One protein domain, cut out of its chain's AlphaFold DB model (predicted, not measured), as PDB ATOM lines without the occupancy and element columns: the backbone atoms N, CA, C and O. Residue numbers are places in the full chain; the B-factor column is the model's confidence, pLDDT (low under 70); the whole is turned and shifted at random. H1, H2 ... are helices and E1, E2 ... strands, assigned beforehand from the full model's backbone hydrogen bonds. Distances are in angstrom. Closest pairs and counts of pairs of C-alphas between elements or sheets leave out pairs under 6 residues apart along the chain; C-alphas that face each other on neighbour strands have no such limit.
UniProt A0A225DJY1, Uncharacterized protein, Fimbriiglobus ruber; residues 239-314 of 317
ATOM      1  N   ALA A 239     -31.073  12.892  45.997       95.06
ATOM      2  CA  ALA A 239     -32.188  11.967  46.171       95.06
ATOM      3  C   ALA A 239     -32.277  10.938  45.028       95.06
ATOM      4  O   ALA A 239     -32.531   9.763  45.291       95.06
ATOM      5  N   SER A 240     -32.004  11.342  43.785       95.56
ATOM      6  CA  SER A 240     -32.019  10.454  42.617       95.56
ATOM      7  C   SER A 240     -30.852   9.461  42.636       95.56
ATOM      8  O   SER A 240     -31.043   8.298  42.281       95.56
ATOM      9  N   LEU A 241     -29.667   9.872  43.114       96.44
ATOM     10  CA  LEU A 241     -28.535   8.957  43.350       96.44
ATOM     11  C   LEU A 241     -28.914   7.881  44.373       96.44
ATOM     12  O   LEU A 241     -28.694   6.688  44.158       96.44
ATOM     13  N   ARG A 242     -29.544   8.301  45.477       96.25
ATOM     14  CA  ARG A 242     -30.013   7.389  46.526       96.25
ATOM     15  C   ARG A 242     -31.088   6.438  46.021       96.25
ATOM     16  O   ARG A 242     -31.021   5.251  46.325       96.25
ATOM     17  N   ALA A 243     -32.041   6.926  45.233       95.44
ATOM     18  CA  ALA A 243     -33.078   6.094  44.636       95.44
ATOM     19  C   ALA A 243     -32.490   5.017  43.708       95.44
ATOM     20  O   ALA A 243     -32.909   3.864  43.786       95.44
ATOM     21  N   ALA A 244     -31.486   5.360  42.891       96.31
ATOM     22  CA  ALA A 244     -30.795   4.400  42.028       96.31
ATOM     23  C   ALA A 244     -30.077   3.309  42.841       96.31
ATOM     24  O   ALA A 244     -30.262   2.118  42.578       96.31
ATOM     25  N   TRP A 245     -29.327   3.705  43.878       96.56
ATOM     26  CA  TRP A 245     -28.653   2.776  44.790       96.56
ATOM     27  C   TRP A 245     -29.637   1.830  45.488       96.56
ATOM     28  O   TRP A 245     -29.466   0.612  45.454       96.56
ATOM     29  N   VAL A 246     -30.706   2.376  46.073       95.88
ATOM     30  CA  VAL A 246     -31.738   1.589  46.760       95.88
ATOM     31  C   VAL A 246     -32.476   0.667  45.787       95.88
ATOM     32  O   VAL A 246     -32.760  -0.478  46.134       95.88
ATOM     33  N   GLY A 247     -32.766   1.128  44.567       95.06
ATOM     34  CA  GLY A 247     -33.410   0.326  43.527       95.06
ATOM     35  C   GLY A 247     -32.579  -0.900  43.145       95.06
ATOM     36  O   GLY A 247     -33.089  -2.023  43.165       95.06
ATOM     37  N   TRP A 248     -31.284  -0.696  42.887       95.69
ATOM     38  CA  TRP A 248     -30.340  -1.788  42.649       95.69
ATOM     39  C   TRP A 248     -30.268  -2.743  43.847       95.69
ATOM     40  O   TRP A 248     -30.475  -3.948  43.693       95.69
ATOM     41  N   ALA A 249     -30.067  -2.204  45.052       94.69
ATOM     42  CA  ALA A 249     -29.931  -2.977  46.281       94.69
ATOM     43  C   ALA A 249     -31.170  -3.849  46.555       94.69
ATOM     44  O   ALA A 249     -31.056  -5.037  46.864       94.69
ATOM     45  N   LYS A 250     -32.370  -3.291  46.352       94.06
ATOM     46  CA  LYS A 250     -33.642  -4.010  46.486       94.06
ATOM     47  C   LYS A 250     -33.752  -5.164  45.490       94.06
ATOM     48  O   LYS A 250     -34.167  -6.251  45.882       94.06
ATOM     49  N   SER A 251     -33.340  -4.963  44.234       93.38
ATOM     50  CA  SER A 251     -33.352  -6.022  43.209       93.38
ATOM     51  C   SER A 251     -32.461  -7.224  43.558       93.38
ATOM     52  O   SER A 251     -32.659  -8.313  43.024       93.38
ATOM     53  N   ARG A 252     -31.505  -7.041  44.479       92.62
ATOM     54  CA  ARG A 252     -30.557  -8.062  44.949       92.62
ATOM     55  C   ARG A 252     -30.766  -8.469  46.406       92.62
ATOM     56  O   ARG A 252     -29.885  -9.091  46.989       92.62
ATOM     57  N   ALA A 253     -31.922  -8.125  46.978       92.31
ATOM     58  CA  ALA A 253     -32.289  -8.449  48.355       92.31
ATOM     59  C   ALA A 253     -31.246  -8.001  49.402       92.31
ATOM     60  O   ALA A 253     -31.063  -8.648  50.433       92.31
ATOM     61  N   VAL A 254     -30.562  -6.881  49.150       92.25
ATOM     62  CA  VAL A 254     -29.630  -6.287  50.113       92.25
ATOM     63  C   VAL A 254     -30.420  -5.757  51.325       92.25
ATOM     64  O   VAL A 254     -31.430  -5.072  51.130       92.25
ATOM     65  N   PRO A 255     -29.980  -6.009  52.575       88.75
ATOM     66  CA  PRO A 255     -30.675  -5.532  53.772       88.75
ATOM     67  C   PRO A 255     -30.783  -4.001  53.838       88.75
ATOM     68  O   PRO A 255     -29.778  -3.293  53.738       88.75
ATOM     69  N   ALA A 256     -31.999  -3.497  54.065       88.75
ATOM     70  CA  ALA A 256     -32.314  -2.067  54.018       88.75
ATOM     71  C   ALA A 256     -31.592  -1.232  55.092       88.75
ATOM     72  O   ALA A 256     -31.225  -0.085  54.829       88.75
ATOM     73  N   ASP A 257     -31.341  -1.817  56.266       85.44
ATOM     74  CA  ASP A 257     -30.814  -1.128  57.454       85.44
ATOM     75  C   ASP A 257     -29.473  -0.420  57.217       85.44
ATOM     76  O   ASP A 257     -29.145   0.544  57.907       85.44
ATOM     77  N   ASN A 258     -28.700  -0.865  56.221       80.81
ATOM     78  CA  ASN A 258     -27.372  -0.322  55.930       80.81
ATOM     79  C   ASN A 258     -27.324   0.556  54.665       80.81
ATOM     80  O   ASN A 258     -26.270   1.094  54.335       80.81
ATOM     81  N   LEU A 259     -28.433   0.701  53.927       90.25
ATOM     82  CA  LEU A 259     -28.432   1.439  52.655       90.25
ATOM     83  C   LEU A 259     -28.393   2.955  52.868       90.25
ATOM     84  O   LEU A 259     -27.704   3.667  52.141       90.25
ATOM     85  N   ASN A 260     -29.099   3.444  53.889       88.81
ATOM     86  CA  ASN A 260     -29.248   4.879  54.150       88.81
ATOM     87  C   ASN A 260     -27.983   5.541  54.711       88.81
ATOM     88  O   ASN A 260     -27.855   6.761  54.641       88.81
ATOM     89  N   THR A 261     -27.058   4.753  55.253       90.06
ATOM     90  CA  THR A 261     -25.779   5.221  55.806       90.06
ATOM     91  C   THR A 261     -24.664   5.286  54.761       90.06
ATOM     92  O   THR A 261     -23.565   5.736  55.075       90.06
ATOM     93  N   SER A 262     -24.934   4.863  53.521       93.81
ATOM     94  CA  SER A 262     -23.968   4.944  52.423       93.81
ATOM     95  C   SER A 262     -23.818   6.389  51.934       93.81
ATOM     96  O   SER A 262     -24.812   7.105  51.773       93.81
ATOM     97  N   GLN A 263     -22.582   6.813  51.663       95.12
ATOM     98  CA  GLN A 263     -22.317   8.099  51.011       95.12
ATOM     99  C   GLN A 263     -22.279   7.901  49.499       95.12
ATOM    100  O   GLN A 263     -21.704   6.932  49.008       95.12
ATOM    101  N   LEU A 264     -22.925   8.806  48.767       96.75
ATOM    102  CA  LEU A 264     -23.148   8.683  47.332       96.75
ATOM    103  C   LEU A 264     -22.608   9.924  46.637       96.75
ATOM    104  O   LEU A 264     -23.005  11.041  46.969       96.75
ATOM    105  N   THR A 265     -21.748   9.713  45.651       96.56
ATOM    106  CA  THR A 265     -21.221  10.772  44.789       96.56
ATOM    107  C   THR A 265     -21.247  10.302  43.345       96.56
ATOM    108  O   THR A 265     -21.085   9.113  43.082       96.56
ATOM    109  N   LEU A 266     -21.486  11.224  42.416       95.75
ATOM    110  CA  LEU A 266     -21.432  10.940  40.987       95.75
ATOM    111  C   LEU A 266     -20.153  11.564  40.426       95.75
ATOM    112  O   LEU A 266     -20.014  12.785  40.464       95.75
ATOM    113  N   ASP A 267     -19.242  10.729  39.935       94.00
ATOM    114  CA  ASP A 267     -17.975  11.129  39.322       94.00
ATOM    115  C   ASP A 267     -17.988  10.718  37.845       94.00
ATOM    116  O   ASP A 267     -17.885   9.536  37.517       94.00
ATOM    117  N   GLY A 268     -18.226  11.682  36.955       90.12
ATOM    118  CA  GLY A 268     -18.454  11.414  35.534       90.12
ATOM    119  C   GLY A 268     -19.662  10.496  35.301       90.12
ATOM    120  O   GLY A 268     -20.812  10.880  35.545       90.12
ATOM    121  N   ASP A 269     -19.391   9.289  34.807       91.88
ATOM    122  CA  ASP A 269     -20.353   8.209  34.579       91.88
ATOM    123  C   ASP A 269     -20.390   7.177  35.719       91.88
ATOM    124  O   ASP A 269     -21.111   6.188  35.619       91.88
ATOM    125  N   ARG A 270     -19.666   7.400  36.822       95.81
ATOM    126  CA  ARG A 270     -19.598   6.472  37.956       95.81
ATOM    127  C   ARG A 270     -20.418   6.951  39.140       95.81
ATOM    128  O   ARG A 270     -20.203   8.040  39.668       95.81
ATOM    129  N   LEU A 271     -21.329   6.105  39.611       97.25
ATOM    130  CA  LEU A 271     -21.970   6.263  40.911       97.25
ATOM    131  C   LEU A 271     -21.079   5.615  41.971       97.25
ATOM    132  O   LEU A 271     -21.127   4.402  42.174       97.25
ATOM    133  N   VAL A 272     -20.279   6.436  42.648       96.88
ATOM    134  CA  VAL A 272     -19.409   6.002  43.741       96.88
ATOM    135  C   VAL A 272     -20.227   5.903  45.025       96.88
ATOM    136  O   VAL A 272     -20.804   6.890  45.493       96.88
ATOM    137  N   VAL A 273     -20.257   4.703  45.597       96.56
ATOM    138  CA  VAL A 273     -20.989   4.357  46.815       96.56
ATOM    139  C   VAL A 273     -19.989   3.954  47.892       96.56
ATOM    140  O   VAL A 273     -19.455   2.846  47.872       96.56
ATOM    141  N   ALA A 274     -19.755   4.833  48.863       95.44
ATOM    142  CA  ALA A 274     -19.011   4.468  50.062       95.44
ATOM    143  C   ALA A 274     -19.961   3.760  51.036       95.44
ATOM    144  O   ALA A 274     -20.858   4.387  51.612       95.44
ATOM    145  N   VAL A 275     -19.796   2.445  51.183       95.00
ATOM    146  CA  VAL A 275     -20.665   1.601  52.016       95.00
ATOM    147  C   VAL A 275     -20.066   1.385  53.407       95.00
ATOM    148  O   VAL A 275     -18.852   1.272  53.528       95.00
ATOM    149  N   PRO A 276     -20.871   1.242  54.473       93.69
ATOM    150  CA  PRO A 276     -20.357   0.834  55.783       93.69
ATOM    151  C   PRO A 276     -19.734  -0.572  55.758       93.69
ATOM    152  O   PRO A 276     -20.186  -1.433  55.000       93.69
ATOM    153  N   ASP A 277     -18.791  -0.861  56.663       92.19
ATOM    154  CA  ASP A 277     -18.072  -2.151  56.736       92.19
ATOM    155  C   ASP A 277     -18.986  -3.376  56.762       92.19
ATOM    156  O   ASP A 277     -18.735  -4.379  56.085       92.19
ATOM    157  N   ARG A 278     -20.084  -3.293  57.523       91.56
ATOM    158  CA  ARG A 278     -21.072  -4.372  57.625       91.56
ATOM    159  C   ARG A 278     -21.699  -4.682  56.268       91.56
ATOM    160  O   ARG A 278     -21.861  -5.850  55.917       91.56
ATOM    161  N   LEU A 279     -22.023  -3.643  55.502       93.25
ATOM    162  CA  LEU A 279     -22.596  -3.785  54.171       93.25
ATOM    163  C   LEU A 279     -21.546  -4.252  53.162       93.25
ATOM    164  O   LEU A 279     -21.818  -5.172  52.398       93.25
ATOM    165  N   GLY A 280     -20.334  -3.695  53.210       92.50
ATOM    166  CA  GLY A 280     -19.216  -4.148  52.380       92.50
ATOM    167  C   GLY A 280     -18.920  -5.638  52.575       92.50
ATOM    168  O   GLY A 280     -18.802  -6.386  51.607       92.50
ATOM    169  N   THR A 281     -18.888  -6.103  53.824       92.38
ATOM    170  CA  THR A 281     -18.695  -7.523  54.161       92.38
ATOM    171  C   THR A 281     -19.827  -8.392  53.615       92.38
ATOM    172  O   THR A 281     -19.559  -9.426  53.000       92.38
ATOM    173  N   TRP A 282     -21.081  -7.958  53.773       92.62
ATOM    174  CA  TRP A 282     -22.240  -8.672  53.235       92.62
ATOM    175  C   TRP A 282     -22.176  -8.789  51.707       92.62
ATOM    176  O   TRP A 282     -22.316  -9.890  51.176       92.62
ATOM    177  N   LEU A 283     -21.903  -7.682  51.007       92.62
ATOM    178  CA  LEU A 283     -21.822  -7.648  49.545       92.62
ATOM    179  C   LEU A 283     -20.732  -8.596  49.026       92.62
ATOM    180  O   LEU A 283     -20.958  -9.318  48.053       92.62
ATOM    181  N   ARG A 284     -19.558  -8.630  49.679       91.75
ATOM    182  CA  ARG A 284     -18.459  -9.539  49.304       91.75
ATOM    183  C   ARG A 284     -18.831 -11.001  49.538       91.75
ATOM    184  O   ARG A 284     -18.610 -11.829  48.658       91.75
ATOM    185  N   ALA A 285     -19.428 -11.312  50.690       91.88
ATOM    186  CA  ALA A 285     -19.853 -12.671  51.026       91.88
ATOM    187  C   ALA A 285     -20.866 -13.231  50.011       91.88
ATOM    188  O   ALA A 285     -20.809 -14.410  49.669       91.88
ATOM    189  N   HIS A 286     -21.734 -12.372  49.468       90.12
ATOM    190  CA  HIS A 286     -22.739 -12.736  48.464       90.12
ATOM    191  C   HIS A 286     -22.244 -12.586  47.017       90.12
ATOM    192  O   HIS A 286     -23.040 -12.708  46.088       90.12
ATOM    193  N   ARG A 287     -20.937 -12.341  46.809       85.31
ATOM    194  CA  ARG A 287     -20.301 -12.180  45.488       85.31
ATOM    195  C   ARG A 287     -21.068 -11.218  44.578       85.31
ATOM    196  O   ARG A 287     -21.286 -11.518  43.404       85.31
ATOM    197  N   ALA A 288     -21.496 -10.086  45.139       81.81
ATOM    198  CA  ALA A 288     -22.239  -9.083  44.394       81.81
ATOM    199  C   ALA A 288     -21.471  -8.685  43.121       81.81
ATOM    200  O   ALA A 288     -20.264  -8.436  43.152       81.81
ATOM    201  N   ASP A 289     -22.186  -8.641  42.000       86.25
ATOM    202  CA  ASP A 289     -21.661  -8.293  40.674       86.25
ATOM    203  C   ASP A 289     -21.038  -6.897  40.620       86.25
ATOM    204  O   ASP A 289     -20.143  -6.673  39.815       86.25
ATOM    205  N   VAL A 290     -21.429  -6.006  41.533       85.75
ATOM    206  CA  VAL A 290     -20.868  -4.658  41.648       85.75
ATOM    207  C   VAL A 290     -19.342  -4.633  41.785       85.75
ATOM    208  O   VAL A 290     -18.703  -3.714  41.291       85.75
ATOM    209  N   PHE A 291     -18.724  -5.666  42.371       86.56
ATOM    210  CA  PHE A 291     -17.260  -5.738  42.481       86.56
ATOM    211  C   PHE A 291     -16.556  -6.157  41.186       86.56
ATOM    212  O   PHE A 291     -15.332  -6.099  41.119       86.56
ATOM    213  N   ARG A 292     -17.299  -6.587  40.160       86.75
ATOM    214  CA  ARG A 292     -16.741  -6.859  38.827       86.75
ATOM    215  C   ARG A 292     -16.583  -5.586  37.999       86.75
ATOM    216  O   ARG A 292     -15.873  -5.610  37.008       86.75
ATOM    217  N   GLY A 293     -17.233  -4.495  38.406       84.88
ATOM    218  CA  GLY A 293     -17.242  -3.235  37.667       84.88
ATOM    219  C   GLY A 293     -18.250  -3.193  36.518       84.88
ATOM    220  O   GLY A 293     -18.455  -2.135  35.950       84.88
ATOM    221  N   ASP A 294     -18.956  -4.276  36.199       90.06
ATOM    222  CA  ASP A 294     -19.854  -4.311  35.030       90.06
ATOM    223  C   ASP A 294     -21.306  -3.919  35.351       90.06
ATOM    224  O   ASP A 294     -22.204  -4.033  34.515       90.06
ATOM    225  N   THR A 295     -21.577  -3.488  36.582       94.31
ATOM    226  CA  THR A 295     -22.932  -3.173  37.032       94.31
ATOM    227  C   THR A 295     -23.304  -1.736  36.685       94.31
ATOM    228  O   THR A 295     -22.667  -0.793  37.147       94.31
ATOM    229  N   TRP A 296     -24.398  -1.571  35.944       94.94
ATOM    230  CA  TRP A 296     -24.960  -0.268  35.586       94.94
ATOM    231  C   TRP A 296     -26.303  -0.031  36.273       94.94
ATOM    232  O   TRP A 296     -27.102  -0.950  36.462       94.94
ATOM    233  N   VAL A 297     -26.566   1.226  36.623       95.88
ATOM    234  CA  VAL A 297     -27.837   1.683  37.190       95.88
ATOM    235  C   VAL A 297     -28.357   2.905  36.442       95.88
ATOM    236  O   VAL A 297     -27.590   3.690  35.887       95.88
ATOM    237  N   TRP A 298     -29.677   3.090  36.446       95.06
ATOM    238  CA  TRP A 298     -30.314   4.292  35.911       95.06
ATOM    239  C   TRP A 298     -30.494   5.331  37.014       95.06
ATOM    240  O   TRP A 298     -31.170   5.080  38.011       95.06
ATOM    241  N   VAL A 299     -29.915   6.508  36.810       95.12
ATOM    242  CA  VAL A 299     -29.926   7.634  37.740       95.12
ATOM    243  C   VAL A 299     -30.790   8.765  37.182       95.12
ATOM    244  O   VAL A 299     -30.630   9.170  36.032       95.12
ATOM    245  N   GLY A 300     -31.683   9.302  38.012       91.19
ATOM    246  CA  GLY A 300     -32.611  10.376  37.645       91.19
ATOM    247  C   GLY A 300     -34.068   9.982  37.877       91.19
ATOM    248  O   GLY A 300     -34.410   8.802  37.928       91.19
ATOM    249  N   ASP A 301     -34.921  10.982  38.042       86.44
ATOM    250  CA  ASP A 301     -36.361  10.862  38.301       86.44
ATOM    251  C   ASP A 301     -37.228  11.310  37.112       86.44
ATOM    252  O   ASP A 301     -38.426  11.033  37.083       86.44
ATOM    253  N   GLY A 302     -36.615  11.947  36.113       87.50
ATOM    254  CA  GLY A 302     -37.277  12.443  34.916       87.50
ATOM    255  C   GLY A 302     -37.493  11.409  33.798       87.50
ATOM    256  O   GLY A 302     -37.127  10.233  33.929       87.50
ATOM    257  N   PRO A 303     -38.068  11.873  32.668       87.81
ATOM    258  CA  PRO A 303     -38.317  11.061  31.472       87.81
ATOM    259  C   PRO A 303     -37.036  10.485  30.861       87.81
ATOM    260  O   PRO A 303     -37.059   9.394  30.302       87.81
ATOM    261  N   LEU A 304     -35.914  11.195  31.004       92.44
ATOM    262  CA  LEU A 304     -34.588  10.700  30.658       92.44
ATOM    263  C   LEU A 304     -33.787  10.410  31.921       92.44
ATOM    264  O   LEU A 304     -33.736  11.221  32.847       92.44
ATOM    265  N   ARG A 305     -33.095   9.272  31.919       93.31
ATOM    266  CA  ARG A 305     -32.208   8.850  33.002       93.31
ATOM    267  C   ARG A 305     -30.785   8.682  32.498       93.31
ATOM    268  O   ARG A 305     -30.533   8.307  31.351       93.31
ATOM    269  N   ARG A 306     -29.827   8.983  33.363       94.12
ATOM    270  CA  ARG A 306     -28.400   8.819  33.103       94.12
ATOM    271  C   ARG A 306     -27.981   7.400  33.490       94.12
ATOM    272  O   ARG A 306     -28.258   7.004  34.618       94.12
ATOM    273  N   PRO A 307     -27.342   6.633  32.594       94.44
ATOM    274  CA  PRO A 307     -26.696   5.401  33.011       94.44
ATOM    275  C   PRO A 307     -25.479   5.770  33.865       94.44
ATOM    276  O   PRO A 307     -24.747   6.697  33.518       94.44
ATOM    277  N   ALA A 308     -25.287   5.076  34.978       96.25
ATOM    278  CA  ALA A 308     -24.094   5.208  35.797       96.25
ATOM    279  C   ALA A 308     -23.535   3.829  36.143       96.25
ATOM    280  O   ALA A 308     -24.283   2.939  36.557       96.25
ATOM    281  N   GLN A 309     -22.228   3.663  35.982       96.69
ATOM    282  CA  GLN A 309     -21.497   2.484  36.419       96.69
ATOM    283  C   GLN A 309     -21.378   2.526  37.943       96.69
ATOM    284  O   GLN A 309     -20.989   3.538  38.525       96.69
ATOM    285  N   LEU A 310     -21.761   1.447  38.609       96.56
ATOM    286  CA  LEU A 310     -21.778   1.376  40.061       96.56
ATOM    287  C   LEU A 310     -20.370   1.038  40.578       96.56
ATOM    288  O   LEU A 310     -19.848  -0.033  40.281       96.56
ATOM    289  N   ASP A 311     -19.770   1.935  41.363       95.75
ATOM    290  CA  ASP A 311     -18.456   1.754  42.001       95.75
ATOM    291  C   ASP A 311     -18.638   1.711  43.526       95.75
ATOM    292  O   ASP A 311     -18.873   2.735  44.168       95.75
ATOM    293  N   VAL A 312     -18.576   0.518  44.123       93.81
ATOM    294  CA  VAL A 312     -18.747   0.343  45.574       93.81
ATOM    295  C   VAL A 312     -17.393   0.306  46.270       93.81
ATOM    296  O   VAL A 312     -16.614  -0.632  46.096       93.81
ATOM    297  N   ARG A 313     -17.165   1.281  47.153       91.44
ATOM    298  CA  ARG A 313     -15.968   1.381  47.993       91.44
ATOM    299  C   ARG A 313     -16.320   1.034  49.430       91.44
ATOM    300  O   ARG A 313     -17.194   1.648  50.036       91.44
ATOM    301  N   ALA A 314     -15.642   0.035  49.976       82.25
ATOM    302  CA  ALA A 314     -15.719  -0.293  51.393       82.25
ATOM    303  C   ALA A 314     -14.495   0.302  52.116       82.25
ATOM    304  O   ALA A 314     -13.418   0.328  51.519       82.25
TER     305      ALA A 314
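What this domain is: This is residues 239 to 314 of the 317 residues of an uncharacterized protein of Fimbriiglobus ruber (UniProt A0A225DJY1). A strongly twisted sheet of four strands has the long helix H1 over one face, making two layers, a sheet with a helix on one of its faces. The turn of the hairpin E3 and E4 makes one end of the longest axis and H2 lies at the other, with the short H3 beside the strands. The 76 printed residues include, in order, H1, E1, E2, H2, H3, E3 and E4; the mixed sheet runs E1, E2, E4, E3, and the class is mixed, helices and strands. The whole is compact, with a radius of gyration of the C-alphas of 11.5 A and spans of 35 by 23 by 20 A.

How they stand to each other: H1, residues 239 to 251, is on the sheet; its closest C-alphas to E3, residues 296 to 299, are those of Ala 244 and Val 299, 5.4 A apart. E1, residues 263 to 267, and E2, residues 270 to 274, form an antiparallel hairpin, with N 265 and O 272 within hydrogen-bond range at 3.0 A. E4, residues 304 to 313, is parallel to E2, with N 271 and O 309 2.8 A apart, and forms an antiparallel hairpin with E3, with N 297 and O 308 2.9 A apart. H2, residues 277 to 285, only grazes the sheet. H3, residues 289 to 292, has a height over the sheet of 6.4 A. In H1 and H2 every O i to N i+4 pair is within hydrogen-bond range; H3 is too short for such a pair.

Where its parts are: H1 begins at C-alpha 239 (-32.188, 11.967, 46.171) and is 18.3 A long. E4, 27.1 A, ends at C-alpha 313 (-15.968, 1.381, 47.993).

The domain as a whole: The C-alphas of Ala 285 and Pro 303 are the two farthest apart, 35.9 A. The printed part has no cut, the link from H1 to E1 is long, and no printed residue is under 70 in pLDDT.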